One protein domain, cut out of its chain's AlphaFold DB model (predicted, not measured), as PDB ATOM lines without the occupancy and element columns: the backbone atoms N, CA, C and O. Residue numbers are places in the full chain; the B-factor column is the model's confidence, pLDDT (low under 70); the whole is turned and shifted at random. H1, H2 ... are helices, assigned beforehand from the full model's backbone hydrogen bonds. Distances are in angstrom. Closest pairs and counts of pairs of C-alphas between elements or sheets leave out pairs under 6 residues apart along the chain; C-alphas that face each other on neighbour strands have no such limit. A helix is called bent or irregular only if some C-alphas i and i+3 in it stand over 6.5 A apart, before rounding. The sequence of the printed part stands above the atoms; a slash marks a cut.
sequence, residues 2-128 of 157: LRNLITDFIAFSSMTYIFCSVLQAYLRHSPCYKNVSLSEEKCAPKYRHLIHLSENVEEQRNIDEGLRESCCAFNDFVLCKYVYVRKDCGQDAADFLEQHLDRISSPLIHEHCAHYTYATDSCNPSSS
ATOM      1  N   LEU A   2       8.423  39.141  80.829       48.47
ATOM      2  CA  LEU A   2       8.380  37.740  80.359       48.47
ATOM      3  C   LEU A   2       8.101  37.577  78.848       48.47
ATOM      4  O   LEU A   2       8.666  36.708  78.200       48.47
ATOM      5  N   ARG A   3       7.274  38.462  78.275       54.00
ATOM      6  CA  ARG A   3       6.948  38.467  76.840       54.00
ATOM      7  C   ARG A   3       8.160  38.785  75.955       54.00
ATOM      8  O   ARG A   3       8.279  38.187  74.903       54.00
ATOM      9  N   ASN A   4       9.067  39.656  76.405       54.94
ATOM     10  CA  ASN A   4      10.269  40.021  75.646       54.94
ATOM     11  C   ASN A   4      11.300  38.886  75.681       54.94
ATOM     12  O   ASN A   4      11.808  38.516  74.638       54.94
ATOM     13  N   LEU A   5      11.484  38.240  76.839       55.12
ATOM     14  CA  LEU A   5      12.363  37.070  76.984       55.12
ATOM     15  C   LEU A   5      11.934  35.879  76.111       55.12
ATOM     16  O   LEU A   5      12.781  35.179  75.568       55.12
ATOM     17  N   ILE A   6      10.625  35.649  75.964       60.34
ATOM     18  CA  ILE A   6      10.098  34.603  75.076       60.34
ATOM     19  C   ILE A   6      10.368  34.963  73.611       60.34
ATOM     20  O   ILE A   6      10.814  34.105  72.853       60.34
ATOM     21  N   THR A   7      10.152  36.219  73.212       64.00
ATOM     22  CA  THR A   7      10.453  36.682  71.847       64.00
ATOM     23  C   THR A   7      11.949  36.597  71.538       64.00
ATOM     24  O   THR A   7      12.311  36.120  70.467       64.00
ATOM     25  N   ASP A   8      12.811  36.977  72.483       62.84
ATOM     26  CA  ASP A   8      14.269  36.903  72.348       62.84
ATOM     27  C   ASP A   8      14.750  35.447  72.239       62.84
ATOM     28  O   ASP A   8      15.581  35.122  71.393       62.84
ATOM     29  N   PHE A   9      14.181  34.534  73.034       59.81
ATOM     30  CA  PHE A   9      14.486  33.102  72.962       59.81
ATOM     31  C   PHE A   9      14.024  32.470  71.640       59.81
ATOM     32  O   PHE A   9      14.766  31.698  71.030       59.81
ATOM     33  N   ILE A  10      12.826  32.821  71.159       62.78
ATOM     34  CA  ILE A  10      12.319  32.373  69.853       62.78
ATOM     35  C   ILE A  10      13.189  32.933  68.722       62.78
ATOM     36  O   ILE A  10      13.522  32.193  67.796       62.78
ATOM     37  N   ALA A  11      13.606  34.199  68.799       62.31
ATOM     38  CA  ALA A  11      14.505  34.806  67.822       62.31
ATOM     39  C   ALA A  11      15.874  34.112  67.805       62.31
ATOM     40  O   ALA A  11      16.370  33.771  66.732       62.31
ATOM     41  N   PHE A  12      16.449  33.815  68.973       66.81
ATOM     42  CA  PHE A  12      17.721  33.101  69.084       66.81
ATOM     43  C   PHE A  12      17.625  31.663  68.554       66.81
ATOM     44  O   PHE A  12      18.482  31.218  67.788       66.81
ATOM     45  N   SER A  13      16.552  30.942  68.895       60.09
ATOM     46  CA  SER A  13      16.288  29.592  68.385       60.09
ATOM     47  C   SER A  13      16.102  29.585  66.863       60.09
ATOM     48  O   SER A  13      16.711  28.765  66.175       60.09
ATOM     49  N   SER A  14      15.354  30.552  66.323       66.00
ATOM     50  CA  SER A  14      15.148  30.712  64.878       66.00
ATOM     51  C   SER A  14      16.455  31.042  64.156       66.00
ATOM     52  O   SER A  14      16.762  30.444  63.129       66.00
ATOM     53  N   MET A  15      17.268  31.946  64.710       71.38
ATOM     54  CA  MET A  15      18.568  32.317  64.148       71.38
ATOM     55  C   MET A  15      19.545  31.134  64.150       71.38
ATOM     56  O   MET A  15      20.217  30.886  63.150       71.38
ATOM     57  N   THR A  16      19.571  30.359  65.238       71.69
ATOM     58  CA  THR A  16      20.386  29.139  65.347       71.69
ATOM     59  C   THR A  16      19.962  28.096  64.310       71.69
ATOM     60  O   THR A  16      20.810  27.487  63.659       71.69
ATOM     61  N   TYR A  17      18.653  27.918  64.111       71.56
ATOM     62  CA  TYR A  17      18.109  27.007  63.104       71.56
ATOM     63  C   TYR A  17      18.489  27.430  61.678       71.56
ATOM     64  O   TYR A  17      19.002  26.611  60.916       71.56
ATOM     65  N   ILE A  18      18.322  28.715  61.347       74.44
ATOM     66  CA  ILE A  18      18.678  29.278  60.034       74.44
ATOM     67  C   ILE A  18      20.178  29.118  59.761       74.44
ATOM     68  O   ILE A  18      20.572  28.677  58.679       74.44
ATOM     69  N   PHE A  19      21.027  29.429  60.744       78.94
ATOM     70  CA  PHE A  19      22.473  29.257  60.606       78.94
ATOM     71  C   PHE A  19      22.842  27.790  60.357       78.94
ATOM     72  O   PHE A  19      23.631  27.492  59.461       78.94
ATOM     73  N   CYS A  20      22.229  26.863  61.098       79.75
ATOM     74  CA  CYS A  20      22.471  25.432  60.939       79.75
ATOM     75  C   CYS A  20      22.047  24.930  59.548       79.75
ATOM     76  O   CYS A  20      22.804  24.207  58.900       79.75
ATOM     77  N   SER A  21      20.891  25.371  59.035       81.00
ATOM     78  CA  SER A  21      20.440  24.997  57.688       81.00
ATOM     79  C   SER A  21      21.357  25.535  56.587       81.00
ATOM     80  O   SER A  21      21.672  24.814  55.640       81.00
ATOM     81  N   VAL A  22      21.847  26.773  56.731       83.25
ATOM     82  CA  VAL A  22      22.791  27.380  55.779       83.25
ATOM     83  C   VAL A  22      24.133  26.652  55.806       83.25
ATOM     84  O   VAL A  22      24.681  26.325  54.752       83.25
ATOM     85  N   LEU A  23      24.646  26.347  56.999       85.25
ATOM     86  CA  LEU A  23      25.889  25.600  57.158       85.25
ATOM     87  C   LEU A  23      25.781  24.205  56.538       85.25
ATOM     88  O   LEU A  23      26.691  23.776  55.834       85.25
ATOM     89  N   GLN A  24      24.669  23.505  56.753       88.19
ATOM     90  CA  GLN A  24      24.453  22.178  56.184       88.19
ATOM     91  C   GLN A  24      24.422  22.211  54.650       88.19
ATOM     92  O   GLN A  24      25.044  21.362  54.008       88.19
ATOM     93  N   ALA A  25      23.748  23.200  54.059       87.81
ATOM     94  CA  ALA A  25      23.751  23.400  52.613       87.81
ATOM     95  C   ALA A  25      25.166  23.716  52.088       87.81
ATOM     96  O   ALA A  25      25.625  23.090  51.132       87.81
ATOM     97  N   TYR A  26      25.920  24.584  52.770       88.12
ATOM     98  CA  TYR A  26      27.319  24.848  52.424       88.12
ATOM     99  C   TYR A  26      28.171  23.572  52.465       88.12
ATOM    100  O   TYR A  26      28.874  23.262  51.500       88.12
ATOM    101  N   LEU A  27      28.087  22.802  53.555       92.00
ATOM    102  CA  LEU A  27      28.849  21.565  53.724       92.00
ATOM    103  C   LEU A  27      28.522  20.546  52.630       92.00
ATOM    104  O   LEU A  27      29.442  19.909  52.119       92.00
ATOM    105  N   ARG A  28      27.252  20.451  52.216       94.06
ATOM    106  CA  ARG A  28      26.807  19.583  51.119       94.06
ATOM    107  C   ARG A  28      27.506  19.901  49.795       94.06
ATOM    108  O   ARG A  28      27.911  18.977  49.096       94.06
ATOM    109  N   HIS A  29      27.664  21.179  49.450       94.38
ATOM    110  CA  HIS A  29      28.264  21.584  48.171       94.38
ATOM    111  C   HIS A  29      29.788  21.774  48.230       94.38
ATOM    112  O   HIS A  29      30.463  21.731  47.196       94.38
ATOM    113  N   SER A  30      30.350  21.922  49.435       93.88
ATOM    114  CA  SER A  30      31.776  22.178  49.660       93.88
ATOM    115  C   SER A  30      32.743  21.222  48.935       93.88
ATOM    116  O   SER A  30      33.734  21.721  48.391       93.88
ATOM    117  N   PRO A  31      32.493  19.895  48.813       96.44
ATOM    118  CA  PRO A  31      33.427  19.004  48.125       96.44
ATOM    119  C   PRO A  31      33.521  19.321  46.632       96.44
ATOM    120  O   PRO A  31      34.616  19.353  46.069       96.44
ATOM    121  N   CYS A  32      32.385  19.624  45.995       97.19
ATOM    122  CA  CYS A  32      32.362  19.988  44.584       97.19
ATOM    123  C   CYS A  32      33.014  21.357  44.353       97.19
ATOM    124  O   CYS A  32      33.847  21.495  43.458       97.19
ATOM    125  N   TYR A  33      32.739  22.345  45.213       95.00
ATOM    126  CA  TYR A  33      33.377  23.666  45.129       95.00
ATOM    127  C   TYR A  33      34.893  23.582  45.262       95.00
ATOM    128  O   TYR A  33      35.618  24.266  44.534       95.00
ATOM    129  N   LYS A  34      35.379  22.724  46.163       95.81
ATOM    130  CA  LYS A  34      36.806  22.457  46.322       95.81
ATOM    131  C   LYS A  34      37.395  21.839  45.054       95.81
ATOM    132  O   LYS A  34      38.430  22.306  44.596       95.81
ATOM    133  N   ASN A  35      36.728  20.851  44.456       97.69
ATOM    134  CA  ASN A  35      37.176  20.246  43.200       97.69
ATOM    135  C   ASN A  35      37.241  21.274  42.055       97.69
ATOM    136  O   ASN A  35      38.231  21.340  41.337       97.69
ATOM    137  N   VAL A  36      36.222  22.128  41.921       97.25
ATOM    138  CA  VAL A  36      36.218  23.227  40.940       97.25
ATOM    139  C   VAL A  36      37.385  24.193  41.172       97.25
ATOM    140  O   VAL A  36      38.063  24.581  40.223       97.25
ATOM    141  N   SER A  37      37.646  24.547  42.432       95.56
ATOM    142  CA  SER A  37      38.682  25.524  42.792       95.56
ATOM    143  C   SER A  37      40.106  24.978  42.650       95.56
ATOM    144  O   SER A  37      41.017  25.752  42.393       95.56
ATOM    145  N   LEU A  38      40.308  23.666  42.824       96.44
ATOM    146  CA  LEU A  38      41.636  23.037  42.866       96.44
ATOM    147  C   LEU A  38      41.980  22.190  41.633       96.44
ATOM    148  O   LEU A  38      43.100  21.695  41.537       96.44
ATOM    149  N   SER A  39      41.061  22.028  40.683       97.38
ATOM    150  CA  SER A  39      41.333  21.338  39.419       97.38
ATOM    151  C   SER A  39      42.073  22.244  38.425       97.38
ATOM    152  O   SER A  39      41.637  23.370  38.168       97.38
ATOM    153  N   GLU A  40      43.171  21.736  37.846       96.06
ATOM    154  CA  GLU A  40      43.993  22.436  36.837       96.06
ATOM    155  C   GLU A  40      43.202  22.855  35.602       96.06
ATOM    156  O   GLU A  40      43.385  23.952  35.087       96.06
ATOM    157  N   GLU A  41      42.284  22.002  35.151       96.38
ATOM    158  CA  GLU A  41      41.460  22.237  33.959       96.38
ATOM    159  C   GLU A  41      40.281  23.192  34.220       96.38
ATOM    160  O   GLU A  41      39.440  23.420  33.346       96.38
ATOM    161  N   LYS A  42      40.183  23.711  35.450       96.50
ATOM    162  CA  LYS A  42      39.089  24.561  35.918       96.50
ATOM    163  C   LYS A  42      39.652  25.857  36.492       96.50
ATOM    164  O   LYS A  42      40.196  26.675  35.755       96.50
ATOM    165  N   CYS A  43      39.517  26.067  37.801       97.12
ATOM    166  CA  CYS A  43      39.828  27.346  38.429       97.12
ATOM    167  C   CYS A  43      41.154  27.365  39.191       97.12
ATOM    168  O   CYS A  43      41.517  28.432  39.684       97.12
ATOM    169  N   ALA A  44      41.904  26.258  39.266       97.81
ATOM    170  CA  ALA A  44      43.169  26.231  40.005       97.81
ATOM    171  C   ALA A  44      44.200  27.268  39.530       97.81
ATOM    172  O   ALA A  44      44.812  27.895  40.398       97.81
ATOM    173  N   PRO A  45      44.379  27.535  38.219       97.31
ATOM    174  CA  PRO A  45      45.323  28.560  37.774       97.31
ATOM    175  C   PRO A  45      44.965  29.955  38.308       97.31
ATOM    176  O   PRO A  45      45.817  30.652  38.856       97.31
ATOM    177  N   LYS A  46      43.680  30.329  38.229       94.94
ATOM    178  CA  LYS A  46      43.165  31.613  38.734       94.94
ATOM    179  C   LYS A  46      43.219  31.684  40.261       94.94
ATOM    180  O   LYS A  46      43.608  32.708  40.810       94.94
ATOM    181  N   TYR A  47      42.898  30.583  40.941       94.56
ATOM    182  CA  TYR A  47      42.985  30.481  42.395       94.56
ATOM    183  C   TYR A  47      44.417  30.691  42.892       94.56
ATOM    184  O   TYR A  47      44.647  31.509  43.774       94.56
ATOM    185  N   ARG A  48      45.400  30.001  42.301       95.62
ATOM    186  CA  ARG A  48      46.808  30.156  42.691       95.62
ATOM    187  C   ARG A  48      47.337  31.550  42.409       95.62
ATOM    188  O   ARG A  48      48.066  32.076  43.238       95.62
ATOM    189  N   HIS A  49      46.974  32.137  41.272       94.00
ATOM    190  CA  HIS A  49      47.375  33.500  40.946       94.00
ATOM    191  C   HIS A  49      46.836  34.503  41.976       94.00
ATOM    192  O   HIS A  49      47.601  35.308  42.497       94.00
ATOM    193  N   LEU A  50      45.559  34.378  42.351       91.19
ATOM    194  CA  LEU A  50      44.954  35.178  43.414       91.19
ATOM    195  C   LEU A  50      45.693  35.019  44.756       91.19
ATOM    196  O   LEU A  50      46.015  36.016  45.397       91.19
ATOM    197  N   ILE A  51      45.991  33.782  45.169       91.44
ATOM    198  CA  ILE A  51      46.733  33.522  46.415       91.44
ATOM    199  C   ILE A  51      48.142  34.117  46.347       91.44
ATOM    200  O   ILE A  51      48.556  34.820  47.266       91.44
ATOM    201  N   HIS A  52      48.846  33.925  45.233       91.75
ATOM    202  CA  HIS A  52      50.186  34.465  45.032       91.75
ATOM    203  C   HIS A  52      50.214  35.993  45.158       91.75
ATOM    204  O   HIS A  52      51.124  36.528  45.785       91.75
ATOM    205  N   LEU A  53      49.227  36.698  44.598       88.88
ATOM    206  CA  LEU A  53      49.111  38.154  44.731       88.88
ATOM    207  C   LEU A  53      48.853  38.588  46.175       88.88
ATOM    208  O   LEU A  53      49.404  39.590  46.617       88.88
ATOM    209  N   SER A  54      48.061  37.817  46.924       84.25
ATOM    210  CA  SER A  54      47.792  38.112  48.336       84.25
ATOM    211  C   SER A  54      48.997  37.874  49.252       84.25
ATOM    212  O   SER A  54      49.149  38.566  50.254       84.25
ATOM    213  N   GLU A  55      49.857  36.909  48.913       86.44
ATOM    214  CA  GLU A  55      51.046  36.559  49.698       86.44
ATOM    215  C   GLU A  55      52.252  37.441  49.354       86.44
ATOM    216  O   GLU A  55      53.070  37.734  50.223       86.44
ATOM    217  N   ASN A  56      52.359  37.887  48.100       80.31
ATOM    218  CA  ASN A  56      53.503  38.639  47.584       80.31
ATOM    219  C   ASN A  56      53.126  40.099  47.322       80.31
ATOM    220  O   ASN A  56      53.203  40.591  46.195       80.31
ATOM    221  N   VAL A  57      52.721  40.794  48.385       76.06
ATOM    222  CA  VAL A  57      52.521  42.243  48.343       76.06
ATOM    223  C   VAL A  57      53.897  42.905  48.272       76.06
ATOM    224  O   VAL A  57      54.557  43.118  49.286       76.06
ATOM    225  N   GLU A  58      54.378  43.175  47.058       73.81
ATOM    226  CA  GLU A  58      55.639  43.890  46.861       73.81
ATOM    227  C   GLU A  58      55.503  45.338  47.349       73.81
ATOM    228  O   GLU A  58      54.787  46.145  46.757       73.81
ATOM    229  N   GLU A  59      56.243  45.678  48.403       64.69
ATOM    230  CA  GLU A  59      56.237  46.998  49.052       64.69
ATOM    231  C   GLU A  59      56.700  48.135  48.110       64.69
ATOM    232  O   GLU A  59      56.392  49.303  48.337       64.69
ATOM    233  N   GLN A  60      57.400  47.796  47.018       58.03
ATOM    234  CA  GLN A  60      57.839  48.731  45.973       58.03
ATOM    235  C   GLN A  60      56.850  48.919  44.810       58.03
ATOM    236  O   GLN A  60      57.090  49.788  43.965       58.03
ATOM    237  N   ARG A  61      55.775  48.125  44.701       67.25
ATOM    238  CA  ARG A  61      54.815  48.279  43.597       67.25
ATOM    239  C   ARG A  61      53.918  49.487  43.825       67.25
ATOM    240  O   ARG A  61      53.590  49.845  44.953       67.25
ATOM    241  N   ASN A  62      53.490  50.106  42.725       80.38
ATOM    242  CA  ASN A  62      52.431  51.102  42.785       80.38
ATOM    243  C   ASN A  62      51.187  50.448  43.411       80.38
ATOM    244  O   ASN A  62      50.691  49.443  42.902       80.38
ATOM    245  N   ILE A  63      50.714  51.021  44.519       80.56
ATOM    246  CA  ILE A  63      49.582  50.512  45.300       80.56
ATOM    247  C   ILE A  63      48.340  50.353  44.415       80.56
ATOM    248  O   ILE A  63      47.670  49.326  44.493       80.56
ATOM    249  N   ASP A  64      48.076  51.309  43.521       80.50
ATOM    250  CA  ASP A  64      46.927  51.262  42.612       80.50
ATOM    251  C   ASP A  64      47.054  50.119  41.599       80.50
ATOM    252  O   ASP A  64      46.069  49.464  41.261       80.50
ATOM    253  N   GLU A  65      48.271  49.831  41.136       81.56
ATOM    254  CA  GLU A  65      48.516  48.732  40.204       81.56
ATOM    255  C   GLU A  65      48.379  47.365  40.883       81.56
ATOM    256  O   GLU A  65      47.725  46.479  40.332       81.56
ATOM    257  N   GLY A  66      48.906  47.209  42.102       82.69
ATOM    258  CA  GLY A  66      48.741  45.985  42.892       82.69
ATOM    259  C   GLY A  66      47.287  45.731  43.306       82.69
ATOM    260  O   GLY A  66      46.816  44.589  43.269       82.69
ATOM    261  N   LEU A  67      46.545  46.793  43.640       83.44
ATOM    262  CA  LEU A  67      45.107  46.720  43.911       83.44
ATOM    263  C   LEU A  67      44.326  46.319  42.661       83.44
ATOM    264  O   LEU A  67      43.509  45.401  42.731       83.44
ATOM    265  N   ARG A  68      44.609  46.947  41.514       84.81
ATOM    266  CA  ARG A  68      44.002  46.583  40.228       84.81
ATOM    267  C   ARG A  68      44.236  45.109  39.910       84.81
ATOM    268  O   ARG A  68      43.278  44.396  39.628       84.81
ATOM    269  N   GLU A  69      45.481  44.644  39.994       86.00
ATOM    270  CA  GLU A  69      45.849  43.253  39.706       86.00
ATOM    271  C   GLU A  69      45.102  42.271  40.625       86.00
ATOM    272  O   GLU A  69      44.472  41.324  40.150       86.00
ATOM    273  N   SER A  70      45.071  42.555  41.929       87.50
ATOM    274  CA  SER A  70      44.358  41.743  42.924       87.50
ATOM    275  C   SER A  70      42.847  41.698  42.674       87.50
ATOM    276  O   SER A  70      42.239  40.627  42.707       87.50
ATOM    277  N   CYS A  71      42.236  42.847  42.375       87.38
ATOM    278  CA  CYS A  71      40.814  42.952  42.059       87.38
ATOM    279  C   CYS A  71      40.443  42.162  40.799       87.38
ATOM    280  O   CYS A  71      39.434  41.450  40.781       87.38
ATOM    281  N   CYS A  72      41.277  42.233  39.762       88.06
ATOM    282  CA  CYS A  72      41.065  41.491  38.527       88.06
ATOM    283  C   CYS A  72      41.230  39.985  38.732       88.06
ATOM    284  O   CYS A  72      40.355  39.222  38.322       88.06
ATOM    285  N   ALA A  73      42.279  39.548  39.436       90.50
ATOM    286  CA  ALA A  73      42.487  38.140  39.761       90.50
ATOM    287  C   ALA A  73      41.334  37.560  40.598       90.50
ATOM    288  O   ALA A  73      40.892  36.430  40.359       90.50
ATOM    289  N   PHE A  74      40.806  38.339  41.547       88.62
ATOM    290  CA  PHE A  74      39.660  37.940  42.359       88.62
ATOM    291  C   PHE A  74      38.394  37.774  41.514       88.62
ATOM    292  O   PHE A  74      37.749  36.725  41.572       88.62
ATOM    293  N   ASN A  75      38.069  38.772  40.688       87.25
ATOM    294  CA  ASN A  75      36.920  38.721  39.788       87.25
ATOM    295  C   ASN A  75      37.009  37.531  38.819       87.25
ATOM    296  O   ASN A  75      36.051  36.776  38.653       87.25
ATOM    297  N   ASP A  76      38.188  37.305  38.245       89.88
ATOM    298  CA  ASP A  76      38.460  36.179  37.357       89.88
ATOM    299  C   ASP A  76      38.201  34.827  38.025       89.88
ATOM    300  O   ASP A  76      37.591  33.933  37.425       89.88
ATOM    301  N   PHE A  77      38.671  34.661  39.261       91.50
ATOM    302  CA  PHE A  77      38.443  33.450  40.041       91.50
ATOM    303  C   PHE A  77      36.954  33.246  40.352       91.50
ATOM    304  O   PHE A  77      36.438  32.139  40.175       91.50
ATOM    305  N   VAL A  78      36.246  34.306  40.755       89.50
ATOM    306  CA  VAL A  78      34.806  34.273  41.051       89.50
ATOM    307  C   VAL A  78      33.992  33.885  39.811       89.50
ATOM    308  O   VAL A  78      33.183  32.957  39.878       89.50
ATOM    309  N   LEU A  79      34.259  34.504  38.658       89.75
ATOM    310  CA  LEU A  79      33.602  34.163  37.391       89.75
ATOM    311  C   LEU A  79      33.867  32.712  36.980       89.75
ATOM    312  O   LEU A  79      32.941  32.001  36.581       89.75
ATOM    313  N   CYS A  80      35.107  32.237  37.135       94.75
ATOM    314  CA  CYS A  80      35.433  30.835  36.886       94.75
ATOM    315  C   CYS A  80      34.591  29.897  37.761       94.75
ATOM    316  O   CYS A  80      34.029  28.917  37.260       94.75
ATOM    317  N   LYS A  81      34.452  30.211  39.057       92.69
ATOM    318  CA  LYS A  81      33.630  29.413  39.969       92.69
ATOM    319  C   LYS A  81      32.173  29.366  39.529       92.69
ATOM    320  O   LYS A  81      31.627  28.270  39.510       92.69
ATOM    321  N   TYR A  82      31.561  30.484  39.142       91.62
ATOM    322  CA  TYR A  82      30.169  30.483  38.671       91.62
ATOM    323  C   TYR A  82      29.958  29.547  37.478       91.62
ATOM    324  O   TYR A  82      29.041  28.723  37.488       91.62
ATOM    325  N   VAL A  83      30.848  29.619  36.485       94.56
ATOM    326  CA  VAL A  83      30.772  28.786  35.277       94.56
ATOM    327  C   VAL A  83      30.879  27.300  35.622       94.56
ATOM    328  O   VAL A  83      30.007  26.511  35.249       94.56
ATOM    329  N   TYR A  84      31.926  26.901  36.348       97.00
ATOM    330  CA  TYR A  84      32.191  25.484  36.606       97.00
ATOM    331  C   TYR A  84      31.331  24.890  37.722       97.00
ATOM    332  O   TYR A  84      31.043  23.700  37.678       97.00
ATOM    333  N   VAL A  85      30.860  25.677  38.691       96.06
ATOM    334  CA  VAL A  85      29.901  25.183  39.691       96.06
ATOM    335  C   VAL A  85      28.559  24.880  39.040       96.06
ATOM    336  O   VAL A  85      28.032  23.789  39.243       96.06
ATOM    337  N   ARG A  86      28.032  25.785  38.206       96.19
ATOM    338  CA  ARG A  86      26.782  25.523  37.481       96.19
ATOM    339  C   ARG A  86      26.909  24.310  36.564       96.19
ATOM    340  O   ARG A  86      26.003  23.483  36.519       96.19
ATOM    341  N   LYS A  87      28.045  24.188  35.873       97.00
ATOM    342  CA  LYS A  87      28.315  23.083  34.948       97.00
ATOM    343  C   LYS A  87      28.510  21.734  35.651       97.00
ATOM    344  O   LYS A  87      27.942  20.743  35.202       97.00
ATOM    345  N   ASP A  88      29.287  21.688  36.733       97.50
ATOM    346  CA  ASP A  88      29.784  20.426  37.299       97.50
ATOM    347  C   ASP A  88      29.095  20.025  38.611       97.50
ATOM    348  O   ASP A  88      29.057  18.842  38.946       97.50
ATOM    349  N   CYS A  89      28.572  20.990  39.374       96.12
ATOM    350  CA  CYS A  89      27.957  20.760  40.688       96.12
ATOM    351  C   CYS A  89      26.421  20.816  40.657       96.12
ATOM    352  O   CYS A  89      25.781  20.424  41.634       96.12
ATOM    353  N   GLY A  90      25.837  21.279  39.547       96.19
ATOM    354  CA  GLY A  90      24.394  21.377  39.333       96.19
ATOM    355  C   GLY A  90      23.789  22.726  39.730       96.19
ATOM    356  O   GLY A  90      24.426  23.563  40.369       96.19
ATOM    357  N   GLN A  91      22.526  22.924  39.339       95.19
ATOM    358  CA  GLN A  91      21.825  24.203  39.493       95.19
ATOM    359  C   GLN A  91      21.604  24.589  40.963       95.19
ATOM    360  O   GLN A  91      21.875  25.724  41.321       95.19
ATOM    361  N   ASP A  92      21.217  23.641  41.822       94.19
ATOM    362  CA  ASP A  92      21.026  23.865  43.271       94.19
ATOM    363  C   ASP A  92      22.290  24.446  43.933       94.19
ATOM    364  O   ASP A  92      22.241  25.411  44.695       94.19
ATOM    365  N   ALA A  93      23.457  23.916  43.558       94.06
ATOM    366  CA  ALA A  93      24.739  24.422  44.031       94.06
ATOM    367  C   ALA A  93      25.040  25.826  43.472       94.06
ATOM    368  O   ALA A  93      25.544  26.688  44.186       94.06
ATOM    369  N   ALA A  94      24.717  26.084  42.202       94.00
ATOM    370  CA  ALA A  94      24.886  27.408  41.606       94.00
ATOM    371  C   ALA A  94      24.000  28.463  42.284       94.00
ATOM    372  O   ALA A  94      24.496  29.530  42.635       94.00
ATOM    373  N   ASP A  95      22.735  28.140  42.546       92.75
ATOM    374  CA  ASP A  95      21.793  29.044  43.205       92.75
ATOM    375  C   ASP A  95      22.247  29.342  44.644       92.75
ATOM    376  O   ASP A  95      22.246  30.494  45.080       92.75
ATOM    377  N   PHE A  96      22.723  28.327  45.377       91.25
ATOM    378  CA  PHE A  96      23.302  28.521  46.708       91.25
ATOM    379  C   PHE A  96      24.575  29.389  46.671       91.25
ATOM    380  O   PHE A  96      24.762  30.266  47.519       91.25
ATOM    381  N   LEU A  97      25.459  29.163  45.690       88.88
ATOM    382  CA  LEU A  97      26.673  29.958  45.471       88.88
ATOM    383  C   LEU A  97      26.319  31.435  45.215       88.88
ATOM    384  O   LEU A  97      26.865  32.311  45.883       88.88
ATOM    385  N   GLU A  98      25.371  31.710  44.320       86.94
ATOM    386  CA  GLU A  98      24.905  33.068  43.999       86.94
ATOM    387  C   GLU A  98      24.225  33.752  45.189       86.94
ATOM    388  O   GLU A  98      24.416  34.938  45.428       86.94
ATOM    389  N   GLN A  99      23.448  33.032  45.996       83.19
ATOM    390  CA  GLN A  99      22.722  33.666  47.098       83.19
ATOM    391  C   GLN A  99      23.586  33.935  48.332       83.19
ATOM    392  O   GLN A  99      23.237  34.799  49.145       83.19
ATOM    393  N   HIS A 100      24.628  33.135  48.571       75.81
ATOM    394  CA  HIS A 100      25.327  33.123  49.863       75.81
ATOM    395  C   HIS A 100      26.824  33.376  49.750       75.81
ATOM    396  O   HIS A 100      27.374  34.080  50.591       75.81
ATOM    397  N   LEU A 101      27.483  32.849  48.720       66.56
ATOM    398  CA  LEU A 101      28.896  33.130  48.481       66.56
ATOM    399  C   LEU A 101      29.076  34.470  47.757       66.56
ATOM    400  O   LEU A 101      30.002  35.192  48.118       66.56
ATOM    401  N   ASP A 102      28.149  34.867  46.873       65.25
ATOM    402  CA  ASP A 102      28.144  36.227  46.312       65.25
ATOM    403  C   ASP A 102      28.020  37.280  47.410       65.25
ATOM    404  O   ASP A 102      28.788  38.228  47.445       65.25
ATOM    405  N   ARG A 103      27.145  37.087  48.403       67.88
ATOM    406  CA  ARG A 103      27.023  38.025  49.535       67.88
ATOM    407  C   ARG A 103      28.322  38.236  50.317       67.88
ATOM    408  O   ARG A 103      28.446  39.257  50.985       67.88
ATOM    409  N   ILE A 104      29.267  37.300  50.243       68.31
ATOM    410  CA  ILE A 104      30.577  37.409  50.894       68.31
ATOM    411  C   ILE A 104      31.587  38.099  49.967       68.31
ATOM    412  O   ILE A 104      32.342  38.955  50.419       68.31
ATOM    413  N   SER A 105      31.608  37.763  48.673       71.19
ATOM    414  CA  SER A 105      32.567  38.323  47.703       71.19
ATOM    415  C   SER A 105      32.151  39.671  47.110       71.19
ATOM    416  O   SER A 105      32.997  40.461  46.701       71.19
ATOM    417  N   SER A 106      30.852  39.936  47.048       70.31
ATOM    418  CA  SER A 106      30.257  41.072  46.355       70.31
ATOM    419  C   SER A 106      30.544  42.408  47.049       70.31
ATOM    420  O   SER A 106      30.927  43.327  46.330       70.31
ATOM    421  N   PRO A 107      30.513  42.549  48.393       74.44
ATOM    422  CA  PRO A 107      30.955  43.783  49.054       74.44
ATOM    423  C   PRO A 107      32.419  44.122  48.751       74.44
ATOM    424  O   PRO A 107      32.733  45.261  48.427       74.44
ATOM    425  N   LEU A 108      33.310  43.122  48.739       70.94
ATOM    426  CA  LEU A 108      34.714  43.326  48.363       70.94
ATOM    427  C   LEU A 108      34.836  43.842  46.918       70.94
ATOM    428  O   LEU A 108      35.562  44.800  46.659       70.94
ATOM    429  N   ILE A 109      34.085  43.251  45.984       70.69
ATOM    430  CA  ILE A 109      34.094  43.666  44.574       70.69
ATOM    431  C   ILE A 109      33.503  45.072  44.395       70.69
ATOM    432  O   ILE A 109      34.054  45.878  43.651       70.69
ATOM    433  N   HIS A 110      32.390  45.373  45.060       69.00
ATOM    434  CA  HIS A 110      31.618  46.596  44.837       69.00
ATOM    435  C   HIS A 110      32.108  47.798  45.648       69.00
ATOM    436  O   HIS A 110      31.906  48.927  45.212       69.00
ATOM    437  N   GLU A 111      32.752  47.598  46.796       72.81
ATOM    438  CA  GLU A 111      33.246  48.706  47.622       72.81
ATOM    439  C   GLU A 111      34.726  48.989  47.366       72.81
ATOM    440  O   GLU A 111      35.124  50.148  47.259       72.81
ATOM    441  N   HIS A 112      35.546  47.945  47.216       74.62
ATOM    442  CA  HIS A 112      36.999  48.101  47.090       74.62
ATOM    443  C   HIS A 112      37.501  47.974  45.654       74.62
ATOM    444  O   HIS A 112      38.481  48.620  45.287       74.62
ATOM    445  N   CYS A 113      36.822  47.181  44.824       78.75
ATOM    446  CA  CYS A 113      37.259  46.918  43.456       78.75
ATOM    447  C   CYS A 113      36.423  47.604  42.374       78.75
ATOM    448  O   CYS A 113      36.771  47.477  41.204       78.75
ATOM    449  N   ALA A 114      35.371  48.357  42.719       75.69
ATOM    450  CA  ALA A 114      34.425  48.879  41.730       75.69
ATOM    451  C   ALA A 114      35.078  49.755  40.651       75.69
ATOM    452  O   ALA A 114      34.702  49.683  39.481       75.69
ATOM    453  N   HIS A 115      36.100  50.530  41.021       70.88
ATOM    454  CA  HIS A 115      36.875  51.337  40.074       70.88
ATOM    455  C   HIS A 115      37.714  50.503  39.093       70.88
ATOM    456  O   HIS A 115      38.073  50.995  38.026       70.88
ATOM    457  N   TYR A 116      37.996  49.245  39.429       68.38
ATOM    458  CA  TYR A 116      38.876  48.351  38.681       68.38
ATOM    459  C   TYR A 116      38.135  47.229  37.949       68.38
ATOM    460  O   TYR A 116      38.714  46.630  37.049       68.38
ATOM    461  N   THR A 117      36.875  46.939  38.283       64.75
ATOM    462  CA  THR A 117      36.087  45.860  37.657       64.75
ATOM    463  C   THR A 117      35.030  46.349  36.666       64.75
ATOM    464  O   THR A 117      34.699  45.611  35.741       64.75
ATOM    465  N   TYR A 118      34.512  47.575  36.819       59.47
ATOM    466  CA  TYR A 118      33.412  48.100  35.988       59.47
ATOM    467  C   TYR A 118      33.830  49.147  34.953       59.47
ATOM    468  O   TYR A 118      33.041  49.484  34.068       59.47
ATOM    469  N   ALA A 119      35.060  49.660  35.025       56.53
ATOM    470  CA  ALA A 119      35.615  50.462  33.947       56.53
ATOM    471  C   ALA A 119      35.956  49.525  32.776       56.53
ATOM    472  O   ALA A 119      36.772  48.619  32.902       56.53
ATOM    473  N   THR A 120      35.308  49.699  31.626       46.84
ATOM    474  CA  THR A 120      35.670  48.970  30.401       46.84
ATOM    475  C   THR A 120      37.175  49.132  30.143       46.84
ATOM    476  O   THR A 120      37.655  50.261  30.099       46.84
ATOM    477  N   ASP A 121      37.890  48.007  30.023       58.09
ATOM    478  CA  ASP A 121      39.347  47.848  29.818       58.09
ATOM    479  C   ASP A 121      40.275  47.820  31.054       58.09
ATOM    480  O   ASP A 121      41.473  47.587  30.897       58.09
ATOM    481  N   SER A 122      39.784  47.947  32.291       61.41
ATOM    482  CA  SER A 122      40.667  48.004  33.478       61.41
ATOM    483  C   SER A 122      41.338  46.679  33.868       61.41
ATOM    484  O   SER A 122      42.454  46.704  34.388       61.41
ATOM    485  N   CYS A 123      40.713  45.532  33.584       71.94
ATOM    486  CA  CYS A 123      41.296  44.202  33.822       71.94
ATOM    487  C   CYS A 123      41.996  43.593  32.607       71.94
ATOM    488  O   CYS A 123      42.382  42.424  32.636       71.94
ATOM    489  N   ASN A 124      42.185  44.372  31.542       62.34
ATOM    490  CA  ASN A 124      42.961  43.935  30.397       62.34
ATOM    491  C   ASN A 124      44.442  44.269  30.657       62.34
ATOM    492  O   ASN A 124      44.790  45.449  30.706       62.34
ATOM    493  N   PRO A 125      45.367  43.295  30.740       52.19
ATOM    494  CA  PRO A 125      46.807  43.582  30.790       52.19
ATOM    495  C   PRO A 125      47.355  44.144  29.457       52.19
ATOM    496  O   PRO A 125      48.559  44.163  29.224       52.19
ATOM    497  N   SER A 126      46.482  44.603  28.554       46.78
ATOM    498  CA  SER A 126      46.808  45.092  27.216       46.78
ATOM    499  C   SER A 126      46.193  46.465  26.948       46.78
ATOM    500  O   SER A 126      45.450  46.682  25.999       46.78
ATOM    501  N   SER A 127      46.608  47.441  27.747       43.75
ATOM    502  CA  SER A 127      46.848  48.784  27.222       43.75
ATOM    503  C   SER A 127      48.304  49.176  27.470       43.75
ATOM    504  O   SER A 127      48.608  50.233  28.018       43.75
ATOM    505  N   SER A 128      49.244  48.343  27.008       43.19
ATOM    506  CA  SER A 128      50.387  48.965  26.340       43.19
ATOM    507  C   SER A 128      49.782  49.864  25.259       43.19
ATOM    508  O   SER A 128      48.887  49.383  24.552       43.19
TER     509      SER A 128
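This is residues 2 to 128 of the 157 residues of an uncharacterized protein of Araneus ventricosus (UniProt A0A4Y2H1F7). H3 lies between H2 and H4, which fold back along it as two helical hairpins, while the long bent helix H1 reaches far out of this body, its residues 2 to 21 sticking out free. H1's short arm H1b packs on residues 81 to 88 of H3, and little H5 packs on residues 68 to 75. The printed part has 127 residues with five named helices, H1 to H5 in chain order, and no named strand: all helix. It is loose, with a radius of gyration of the C-alphas of 18.9 A and spans of 68 by 34 by 27 A, the free arm making the length.

By its hydrogen bonds H1, residues 2 to 38, was assigned as one helix, but it is bent: C-alphas 28 and 31 are 7.3 A apart, and arms H1a, residues 2 to 28, and H1b, residues 31 to 38, stand at a steep tilt of 58 degrees. H2, residues 44 to 55, touches H1b only at the corner, closest C-alphas Leu 38 and Ala 44, 4.6 A. H3, residues 63 to 88, is the hub, touching four helices. It touches H1b at Val 36 and Tyr 84, closest C-alphas 6.3 A apart, and forms a hairpin with H2, closest C-alphas Lys 46 and Phe 77, 5.2 A, at a shallow tilt of 29 degrees, opposite ways. H4, residues 91 to 112, forms a hairpin with H3, closest C-alphas Arg 86 and Ala 94, 4.9 A, at 8 degrees. H2 and H4 are apart. Every O i to N i+4 pair is within hydrogen-bond range in H1a, H1b, H2 and H3; in H4 13 of 18 are.

H1a measures 39.0 A from C-alpha 2 at (8.380, 37.740, 80.359), H3 36.9 A and H4 29.3 A. H4 is irregular, only just, with C-alphas 104 and 107 6.6 A apart. H5, residues 114 to 117, ends at C-alpha 117, (36.087, 45.860, 37.657).

The C-alphas of Leu 2 and Ser 128, the two farthest apart, are 69.3 A apart. The printed part has no cut and no long link. Mean pLDDT of the printed part is 80.3; residues 2 to 14 and 124 to 128 are among those under 70.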